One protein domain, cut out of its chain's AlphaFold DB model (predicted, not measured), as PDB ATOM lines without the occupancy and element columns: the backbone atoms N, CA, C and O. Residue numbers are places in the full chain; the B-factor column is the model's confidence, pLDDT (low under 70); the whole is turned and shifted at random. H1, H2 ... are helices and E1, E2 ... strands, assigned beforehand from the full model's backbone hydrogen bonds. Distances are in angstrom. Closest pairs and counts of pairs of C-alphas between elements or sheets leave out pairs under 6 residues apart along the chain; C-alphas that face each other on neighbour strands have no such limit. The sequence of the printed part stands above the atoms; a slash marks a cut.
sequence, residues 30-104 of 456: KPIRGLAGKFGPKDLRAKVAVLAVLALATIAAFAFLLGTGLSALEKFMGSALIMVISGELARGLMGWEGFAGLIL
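AT A GLANCE: This is residues 30 to 104 of the 456 residues of the protein "Peptidase family M50" of uncultured archaeon (UniProt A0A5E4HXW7). A long helical hairpin, H2 and H3 side by side, makes the length; short H1 packs on residues 85 to 94 of H3, and after H3 the printed part folds back to short strand E1. There are 75 residues printed, with H1, H2, H3 and E1 in that order, mostly helix. The whole is only just compact, close to loose: radius of gyration of the C-alphas 13.3 A, spans 41 by 22 by 20 A.

IN THESE COORDINATES: Find C-alpha 30 at (125.879, 28.267, 55.405), where H1, residues 30 to 39, begins. H2, residues 44 to 66, runs 32.7 A; H3, residues 72 to 94, runs 32.4 A. E1, residues 102 to 104, ends at (118.679, 32.580, 69.465) and pairs with no named strand.

HOW THE PARTS SIT: Look at Phe 62 and Ser 79, closest C-alphas of hairpin H2 and H3, 6.3 A: they touch at a shallow tilt of 5 degrees, opposite ways. H1 touches H3 with residues 85 to 94 of H3 alone, at a steep tilt of 46 degrees, the same way; the C-alphas of Arg 33 and Gly 92 are closest, 4.4 A. H1 and H2 are apart. In H1, H2 and H3 every O i to N i+4 pair is within hydrogen-bond range.

THE WHOLE: The C-alphas of Asp 43 and Ser 71 are farthest apart, 41.8 A. The printed part has no cut, no link is long, and no printed residue is under 70 in pLDDT.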
ATOM      1  N   LYS A  30     125.494  26.926  55.871       80.81
ATOM      2  CA  LYS A  30     125.879  28.267  55.405       80.81
ATOM      3  C   LYS A  30     125.410  28.613  53.980       80.81
ATOM      4  O   LYS A  30     125.013  29.767  53.785       80.81
ATOM      5  N   PRO A  31     125.391  27.694  52.988       85.12
ATOM      6  CA  PRO A  31     124.856  27.995  51.657       85.12
ATOM      7  C   PRO A  31     123.365  28.369  51.665       85.12
ATOM      8  O   PRO A  31     122.970  29.303  50.968       85.12
ATOM      9  N   ILE A  32     122.552  27.693  52.486       80.69
ATOM     10  CA  ILE A  32     121.105  27.944  52.614       80.69
ATOM     11  C   ILE A  32     120.879  29.340  53.201       80.69
ATOM     12  O   ILE A  32     120.151  30.155  52.629       80.69
ATOM     13  N   ARG A  33     121.590  29.649  54.293       81.88
ATOM     14  CA  ARG A  33     121.570  30.969  54.940       81.88
ATOM     15  C   ARG A  33     121.999  32.082  53.980       81.88
ATOM     16  O   ARG A  33     121.365  33.135  53.915       81.88
ATOM     17  N   GLY A  34     123.064  31.845  53.212       79.31
ATOM     18  CA  GLY A  34     123.591  32.797  52.234       79.31
ATOM     19  C   GLY A  34     122.617  33.095  51.092       79.31
ATOM     20  O   GLY A  34     122.529  34.239  50.648       79.31
ATOM     21  N   LEU A  35     121.850  32.098  50.646       82.75
ATOM     22  CA  LEU A  35     120.849  32.260  49.591       82.75
ATOM     23  C   LEU A  35     119.702  33.175  50.051       82.75
ATOM     24  O   LEU A  35     119.371  34.140  49.362       82.75
ATOM     25  N   ALA A  36     119.172  32.947  51.255       78.75
ATOM     26  CA  ALA A  36     118.143  33.798  51.851       78.75
ATOM     27  C   ALA A  36     118.623  35.239  52.096       78.75
ATOM     28  O   ALA A  36     117.910  36.187  51.773       78.75
ATOM     29  N   GLY A  37     119.846  35.418  52.603       77.62
ATOM     30  CA  GLY A  37     120.416  36.753  52.819       77.62
ATOM     31  C   GLY A  37     120.680  37.526  51.521       77.62
ATOM     32  O   GLY A  37     120.556  38.749  51.496       77.62
ATOM     33  N   LYS A  38     121.012  36.825  50.428       83.38
ATOM     34  CA  LYS A  38     121.324  37.437  49.126       83.38
ATOM     35  C   LYS A  38     120.080  37.820  48.323       83.38
ATOM     36  O   LYS A  38     120.084  38.867  47.680       83.38
ATOM     37  N   PHE A  39     119.050  36.975  48.331       81.50
ATOM     38  CA  PHE A  39     117.832  37.167  47.530       81.50
ATOM     39  C   PHE A  39     116.640  37.701  48.336       81.50
ATOM     40  O   PHE A  39     115.595  38.003  47.761       81.50
ATOM     41  N   GLY A  40     116.781  37.829  49.657       78.62
ATOM     42  CA  GLY A  40     115.739  38.345  50.533       78.62
ATOM     43  C   GLY A  40     115.449  39.839  50.326       78.62
ATOM     44  O   GLY A  40     116.324  40.606  49.906       78.62
ATOM     45  N   PRO A  41     114.224  40.293  50.643       82.50
ATOM     46  CA  PRO A  41     113.882  41.708  50.601       82.50
ATOM     47  C   PRO A  41     114.710  42.514  51.612       82.50
ATOM     48  O   PRO A  41     115.066  42.029  52.684       82.50
ATOM     49  N   LYS A  42     115.002  43.776  51.277       85.44
ATOM     50  CA  LYS A  42     115.783  44.674  52.147       85.44
ATOM     51  C   LYS A  42     114.933  45.344  53.228       85.44
ATOM     52  O   LYS A  42     115.424  45.551  54.333       85.44
ATOM     53  N   ASP A  43     113.679  45.664  52.910       91.81
ATOM     54  CA  ASP A  43     112.745  46.325  53.826       91.81
ATOM     55  C   ASP A  43     112.215  45.368  54.907       91.81
ATOM     56  O   ASP A  43     111.907  44.207  54.632       91.81
ATOM     57  N   LEU A  44     112.069  45.872  56.136       89.44
ATOM     58  CA  LEU A  44     111.661  45.069  57.288       89.44
ATOM     59  C   LEU A  44     110.235  44.515  57.155       89.44
ATOM     60  O   LEU A  44     110.009  43.362  57.514       89.44
ATOM     61  N   ARG A  45     109.274  45.283  56.626       90.94
ATOM     62  CA  ARG A  45     107.888  44.803  56.468       90.94
ATOM     63  C   ARG A  45     107.834  43.653  55.473       90.94
ATOM     64  O   ARG A  45     107.173  42.649  55.727       90.94
ATOM     65  N   ALA A  46     108.578  43.775  54.376       89.94
ATOM     66  CA  ALA A  46     108.705  42.711  53.391       89.94
ATOM     67  C   ALA A  46     109.415  41.472  53.972       89.94
ATOM     68  O   ALA A  46     108.959  40.356  53.737       89.94
ATOM     69  N   LYS A  47     110.469  41.642  54.784       90.00
ATOM     70  CA  LYS A  47     111.118  40.525  55.497       90.00
ATOM     71  C   LYS A  47     110.154  39.791  56.424       90.00
ATOM     72  O   LYS A  47     110.099  38.567  56.386       90.00
ATOM     73  N   VAL A  48     109.366  40.527  57.209       90.94
ATOM     74  CA  VAL A  48     108.356  39.949  58.110       90.94
ATOM     75  C   VAL A  48     107.273  39.206  57.323       90.94
ATOM     76  O   VAL A  48     106.895  38.103  57.708       90.94
ATOM     77  N   ALA A  49     106.816  39.751  56.193       91.69
ATOM     78  CA  ALA A  49     105.855  39.070  55.327       91.69
ATOM     79  C   ALA A  49     106.421  37.754  54.760       91.69
ATOM     80  O   ALA A  49     105.757  36.721  54.824       91.69
ATOM     81  N   VAL A  50     107.665  37.761  54.267       91.38
ATOM     82  CA  VAL A  50     108.342  36.544  53.782       91.38
ATOM     83  C   VAL A  50     108.543  35.535  54.913       91.38
ATOM     84  O   VAL A  50     108.334  34.344  54.704       91.38
ATOM     85  N   LEU A  51     108.888  35.989  56.120       91.88
ATOM     86  CA  LEU A  51     109.018  35.124  57.290       91.88
ATOM     87  C   LEU A  51     107.681  34.464  57.665       91.88
ATOM     88  O   LEU A  51     107.656  33.276  57.971       91.88
ATOM     89  N   ALA A  52     106.568  35.198  57.594       91.38
ATOM     90  CA  ALA A  52     105.236  34.641  57.832       91.38
ATOM     91  C   ALA A  52     104.871  33.573  56.787       91.38
ATOM     92  O   ALA A  52     104.379  32.502  57.142       91.38
ATOM     93  N   VAL A  53     105.173  33.821  55.508       93.25
ATOM     94  CA  VAL A  53     104.990  32.828  54.436       93.25
ATOM     95  C   VAL A  53     105.867  31.599  54.675       93.25
ATOM     96  O   VAL A  53     105.382  30.476  54.557       93.25
ATOM     97  N   LEU A  54     107.131  31.790  55.060       93.12
ATOM     98  CA  LEU A  54     108.047  30.701  55.398       93.12
ATOM     99  C   LEU A  54     107.516  29.868  56.571       93.12
ATOM    100  O   LEU A  54     107.566  28.641  56.513       93.12
ATOM    101  N   ALA A  55     106.968  30.505  57.606       91.56
ATOM    102  CA  ALA A  55     106.363  29.807  58.735       91.56
ATOM    103  C   ALA A  55     105.157  28.965  58.313       91.56
ATOM    104  O   ALA A  55     105.097  27.782  58.644       91.56
ATOM    105  N   LEU A  56     104.245  29.525  57.515       92.69
ATOM    106  CA  LEU A  56     103.098  28.784  56.981       92.69
ATOM    107  C   LEU A  56     103.534  27.617  56.087       92.69
ATOM    108  O   LEU A  56     103.010  26.513  56.225       92.69
ATOM    109  N   ALA A  57     104.525  27.829  55.218       93.81
ATOM    110  CA  ALA A  57     105.086  26.781  54.370       93.81
ATOM    111  C   ALA A  57     105.746  25.667  55.199       93.81
ATOM    112  O   ALA A  57     105.574  24.490  54.893       93.81
ATOM    113  N   THR A  58     106.446  26.026  56.276       92.44
ATOM    114  CA  THR A  58     107.076  25.072  57.201       92.44
ATOM    115  C   THR A  58     106.021  24.228  57.911       92.44
ATOM    116  O   THR A  58     106.138  23.005  57.945       92.44
ATOM    117  N   ILE A  59     104.954  24.856  58.415       89.31
ATOM    118  CA  ILE A  59     103.825  24.160  59.051       89.31
ATOM    119  C   ILE A  59     103.140  23.218  58.052       89.31
ATOM    120  O   ILE A  59     102.864  22.069  58.390       89.31
ATOM    121  N   ALA A  60     102.905  23.667  56.815       91.31
ATOM    122  CA  ALA A  60     102.291  22.847  55.773       91.31
ATOM    123  C   ALA A  60     103.169  21.645  55.383       91.31
ATOM    124  O   ALA A  60     102.666  20.526  55.291       91.31
ATOM    125  N   ALA A  61     104.479  21.850  55.207       93.19
ATOM    126  CA  ALA A  61     105.430  20.780  54.906       93.19
ATOM    127  C   ALA A  61     105.507  19.752  56.044       93.19
ATOM    128  O   ALA A  61     105.510  18.547  55.797       93.19
ATOM    129  N   PHE A  62     105.510  20.227  57.291       88.81
ATOM    130  CA  PHE A  62     105.485  19.375  58.471       88.81
ATOM    131  C   PHE A  62     104.191  18.551  58.536       88.81
ATOM    132  O   PHE A  62     104.247  17.329  58.635       88.81
ATOM    133  N   ALA A  63     103.023  19.185  58.383       87.75
ATOM    134  CA  ALA A  63     101.732  18.497  58.366       87.75
ATOM    135  C   ALA A  63     101.633  17.455  57.238       87.75
ATOM    136  O   ALA A  63     101.131  16.352  57.458       87.75
ATOM    137  N   PHE A  64     102.159  17.772  56.050       92.19
ATOM    138  CA  PHE A  64     102.240  16.828  54.938       92.19
ATOM    139  C   PHE A  64     103.104  15.613  55.290       92.19
ATOM    140  O   PHE A  64     102.657  14.480  55.116       92.19
ATOM    141  N   LEU A  65     104.305  15.832  55.840       91.88
ATOM    142  CA  LEU A  65     105.208  14.759  56.258       91.88
ATOM    143  C   LEU A  65     104.547  13.827  57.284       91.88
ATOM    144  O   LEU A  65     104.665  12.605  57.174       91.88
ATOM    145  N   LEU A  66     103.808  14.384  58.245       84.81
ATOM    146  CA  LEU A  66     103.080  13.598  59.241       84.81
ATOM    147  C   LEU A  66     102.013  12.686  58.621       84.81
ATOM    148  O   LEU A  66     101.834  11.560  59.096       84.81
ATOM    149  N   GLY A  67     101.357  13.141  57.548       85.88
ATOM    150  CA  GLY A  67     100.344  12.388  56.804       85.88
ATOM    151  C   GLY A  67     100.891  11.282  55.896       85.88
ATOM    152  O   GLY A  67     100.111  10.506  55.348       85.88
ATOM    153  N   THR A  68     102.212  11.177  55.728       89.88
ATOM    154  CA  THR A  68     102.829  10.118  54.912       89.88
ATOM    155  C   THR A  68     102.805   8.750  55.607       89.88
ATOM    156  O   THR A  68     102.703   8.651  56.833       89.88
ATOM    157  N   GLY A  69     102.967   7.677  54.827       86.31
ATOM    158  CA  GLY A  69     103.143   6.308  55.330       86.31
ATOM    159  C   GLY A  69     104.554   5.980  55.839       86.31
ATOM    160  O   GLY A  69     104.850   4.808  56.042       86.31
ATOM    161  N   LEU A  70     105.428   6.981  56.004       86.69
ATOM    162  CA  LEU A  70     106.800   6.796  56.485       86.69
ATOM    163  C   LEU A  70     106.838   6.279  57.933       86.69
ATOM    164  O   LEU A  70     105.936   6.551  58.735       86.69
ATOM    165  N   SER A  71     107.919   5.585  58.282       81.50
ATOM    166  CA  SER A  71     108.205   5.160  59.652       81.50
ATOM    167  C   SER A  71     108.381   6.363  60.590       81.50
ATOM    168  O   SER A  71     108.648   7.492  60.168       81.50
ATOM    169  N   ALA A  72     108.262   6.136  61.901       77.19
ATOM    170  CA  ALA A  72     108.445   7.202  62.890       77.19
ATOM    171  C   ALA A  72     109.860   7.812  62.844       77.19
ATOM    172  O   ALA A  72     109.999   9.024  63.004       77.19
ATOM    173  N   LEU A  73     110.893   7.001  62.577       81.12
ATOM    174  CA  LEU A  73     112.270   7.480  62.437       81.12
ATOM    175  C   LEU A  73     112.429   8.361  61.190       81.12
ATOM    176  O   LEU A  73     113.006   9.442  61.274       81.12
ATOM    177  N   GLU A  74     111.872   7.954  60.051       86.44
ATOM    178  CA  GLU A  74     111.898   8.757  58.820       86.44
ATOM    179  C   GLU A  74     111.139  10.076  58.986       86.44
ATOM    180  O   GLU A  74     111.641  11.132  58.595       86.44
ATOM    181  N   LYS A  75     109.967  10.049  59.635       87.44
ATOM    182  CA  LYS A  75     109.211  11.264  59.974       87.44
ATOM    183  C   LYS A  75     109.995  12.176  60.907       87.44
ATOM    184  O   LYS A  75     109.990  13.388  60.703       87.44
ATOM    185  N   PHE A  76     110.684  11.618  61.901       85.06
ATOM    186  CA  PHE A  76     111.544  12.379  62.802       85.06
ATOM    187  C   PHE A  76     112.689  13.062  62.043       85.06
ATOM    188  O   PHE A  76     112.850  14.277  62.142       85.06
ATOM    189  N   MET A  77     113.440  12.310  61.231       89.06
ATOM    190  CA  MET A  77     114.550  12.852  60.439       89.06
ATOM    191  C   MET A  77     114.076  13.914  59.442       89.06
ATOM    192  O   MET A  77     114.674  14.986  59.352       89.06
ATOM    193  N   GLY A  78     112.979  13.655  58.725       92.50
ATOM    194  CA  GLY A  78     112.401  14.613  57.782       92.50
ATOM    195  C   GLY A  78     111.912  15.885  58.474       92.50
ATOM    196  O   GLY A  78     112.133  16.987  57.978       92.50
ATOM    197  N   SER A  79     111.315  15.751  59.658       89.44
ATOM    198  CA  SER A  79     110.863  16.883  60.464       89.44
ATOM    199  C   SER A  79     112.030  17.742  60.940       89.44
ATOM    200  O   SER A  79     111.990  18.964  60.803       89.44
ATOM    201  N   ALA A  80     113.089  17.112  61.455       89.31
ATOM    202  CA  ALA A  80     114.305  17.806  61.856       89.31
ATOM    203  C   ALA A  80     114.922  18.557  60.668       89.31
ATOM    204  O   ALA A  80     115.262  19.728  60.798       89.31
ATOM    205  N   LEU A  81     114.979  17.933  59.488       92.81
ATOM    206  CA  LEU A  81     115.484  18.570  58.273       92.81
ATOM    207  C   LEU A  81     114.643  19.788  57.853       92.81
ATOM    208  O   LEU A  81     115.209  20.834  57.533       92.81
ATOM    209  N   ILE A  82     113.310  19.690  57.897       93.31
ATOM    210  CA  ILE A  82     112.400  20.818  57.627       93.31
ATOM    211  C   ILE A  82     112.683  21.987  58.585       93.31
ATOM    212  O   ILE A  82     112.743  23.144  58.156       93.31
ATOM    213  N   MET A  83     112.899  21.703  59.871       91.06
ATOM    214  CA  MET A  83     113.210  22.726  60.876       91.06
ATOM    215  C   MET A  83     114.600  23.340  60.677       91.06
ATOM    216  O   MET A  83     114.733  24.560  60.743       91.06
ATOM    217  N   VAL A  84     115.612  22.534  60.333       92.88
ATOM    218  CA  VAL A  84     116.956  23.027  59.985       92.88
ATOM    219  C   VAL A  84     116.881  23.998  58.805       92.88
ATOM    220  O   VAL A  84     117.360  25.126  58.893       92.88
ATOM    221  N   ILE A  85     116.235  23.589  57.707       93.50
ATOM    222  CA  ILE A  85     116.131  24.403  56.488       93.50
ATOM    223  C   ILE A  85     115.356  25.694  56.765       93.50
ATOM    224  O   ILE A  85     115.837  26.781  56.442       93.50
ATOM    225  N   SER A  86     114.171  25.597  57.371       93.75
ATOM    226  CA  SER A  86     113.341  26.773  57.668       93.75
ATOM    227  C   SER A  86     114.033  27.743  58.628       93.75
ATOM    228  O   SER A  86     113.985  28.953  58.408       93.75
ATOM    229  N   GLY A  87     114.739  27.235  59.638       92.88
ATOM    230  CA  GLY A  87     115.483  28.052  60.589       92.88
ATOM    231  C   GLY A  87     116.648  28.800  59.945       92.88
ATOM    232  O   GLY A  87     116.820  29.994  60.181       92.88
ATOM    233  N   GLU A  88     117.417  28.145  59.073       92.50
ATOM    234  CA  GLU A  88     118.527  28.792  58.359       92.50
ATOM    235  C   GLU A  88     118.048  29.834  57.346       92.50
ATOM    236  O   GLU A  88     118.656  30.900  57.214       92.50
ATOM    237  N   LEU A  89     116.922  29.576  56.674       92.25
ATOM    238  CA  LEU A  89     116.274  30.570  55.821       92.25
ATOM    239  C   LEU A  89     115.812  31.783  56.643       92.25
ATOM    240  O   LEU A  89     116.124  32.918  56.281       92.25
ATOM    241  N   ALA A  90     115.132  31.566  57.773       92.38
ATOM    242  CA  ALA A  90     114.686  32.637  58.664       92.38
ATOM    243  C   ALA A  90     115.864  33.480  59.184       92.38
ATOM    244  O   ALA A  90     115.820  34.712  59.145       92.38
ATOM    245  N   ARG A  91     116.956  32.827  59.596       92.50
ATOM    246  CA  ARG A  91     118.187  33.494  60.036       92.50
ATOM    247  C   ARG A  91     118.862  34.275  58.921       92.50
ATOM    248  O   ARG A  91     119.290  35.397  59.162       92.50
ATOM    249  N   GLY A  92     118.919  33.731  57.706       88.62
ATOM    250  CA  GLY A  92     119.448  34.444  56.542       88.62
ATOM    251  C   GLY A  92     118.640  35.699  56.195       88.62
ATOM    252  O   GLY A  92     119.223  36.732  55.871       88.62
ATOM    253  N   LEU A  93     117.310  35.643  56.325       90.19
ATOM    254  CA  LEU A  93     116.419  36.786  56.089       90.19
ATOM    255  C   LEU A  93     116.565  37.878  57.162       90.19
ATOM    256  O   LEU A  93     116.651  39.071  56.840       90.19
ATOM    257  N   MET A  94     116.577  37.476  58.434       90.31
ATOM    258  CA  MET A  94     116.498  38.394  59.576       90.31
ATOM    259  C   MET A  94     117.857  38.787  60.163       90.31
ATOM    260  O   MET A  94     117.938  39.787  60.869       90.31
ATOM    261  N   GLY A  95     118.924  38.050  59.854       87.25
ATOM    262  CA  GLY A  95     120.245  38.240  60.455       87.25
ATOM    263  C   GLY A  95     120.333  37.753  61.904       87.25
ATOM    264  O   GLY A  95     121.140  38.271  62.667       87.25
ATOM    265  N   TRP A  96     119.483  36.803  62.303       90.62
ATOM    266  CA  TRP A  96     119.463  36.277  63.669       90.62
ATOM    267  C   TRP A  96     120.598  35.281  63.937       90.62
ATOM    268  O   TRP A  96     120.967  34.465  63.082       90.62
ATOM    269  N   GLU A  97     121.124  35.331  65.160       88.75
ATOM    270  CA  GLU A  97     122.151  34.414  65.656       88.75
ATOM    271  C   GLU A  97     121.592  32.998  65.880       88.75
ATOM    272  O   GLU A  97     120.388  32.805  66.059       88.75
ATOM    273  N   GLY A  98     122.475  31.997  65.860       86.25
ATOM    274  CA  GLY A  98     122.138  30.594  66.110       86.25
ATOM    275  C   GLY A  98     122.980  29.619  65.284       86.25
ATOM    276  O   GLY A  98     123.986  30.017  64.691       86.25
ATOM    277  N   PHE A  99     122.570  28.352  65.210       86.81
ATOM    278  CA  PHE A  99     123.246  27.314  64.417       86.81
ATOM    279  C   PHE A  99     122.280  26.185  64.024       86.81
ATOM    280  O   PHE A  99     121.339  25.911  64.760       86.81
ATOM    281  N   ALA A 100     122.504  25.524  62.883       85.81
ATOM    282  CA  ALA A 100     121.735  24.357  62.424       85.81
ATOM    283  C   ALA A 100     120.200  24.532  62.521       85.81
ATOM    284  O   ALA A 100     119.478  23.653  62.986       85.81
ATOM    285  N   GLY A 101     119.700  25.700  62.115       84.62
ATOM    286  CA  GLY A 101     118.284  26.075  62.187       84.62
ATOM    287  C   GLY A 101     117.746  26.450  63.572       84.62
ATOM    288  O   GLY A 101     116.584  26.846  63.672       84.62
ATOM    289  N   LEU A 102     118.563  26.393  64.628       89.00
ATOM    290  CA  LEU A 102     118.251  27.037  65.901       89.00
ATOM    291  C   LEU A 102     118.421  28.547  65.771       89.00
ATOM    292  O   LEU A 102     119.399  29.015  65.185       89.00
ATOM    293  N   ILE A 103     117.478  29.296  66.332       90.62
ATOM    294  CA  ILE A 103     117.437  30.758  66.336       90.62
ATOM    295  C   ILE A 103     117.480  31.228  67.786       90.62
ATOM    296  O   ILE A 103     116.616  30.853  68.579       90.62
ATOM    297  N   LEU A 104     118.469  32.055  68.119       90.19
ATOM    298  CA  LEU A 104     118.679  32.580  69.465       90.19
ATOM    299  C   LEU A 104     118.196  34.028  69.537       90.19
ATOM    300  O   LEU A 104     118.797  34.930  68.950       90.19
TER     301      LEU A 104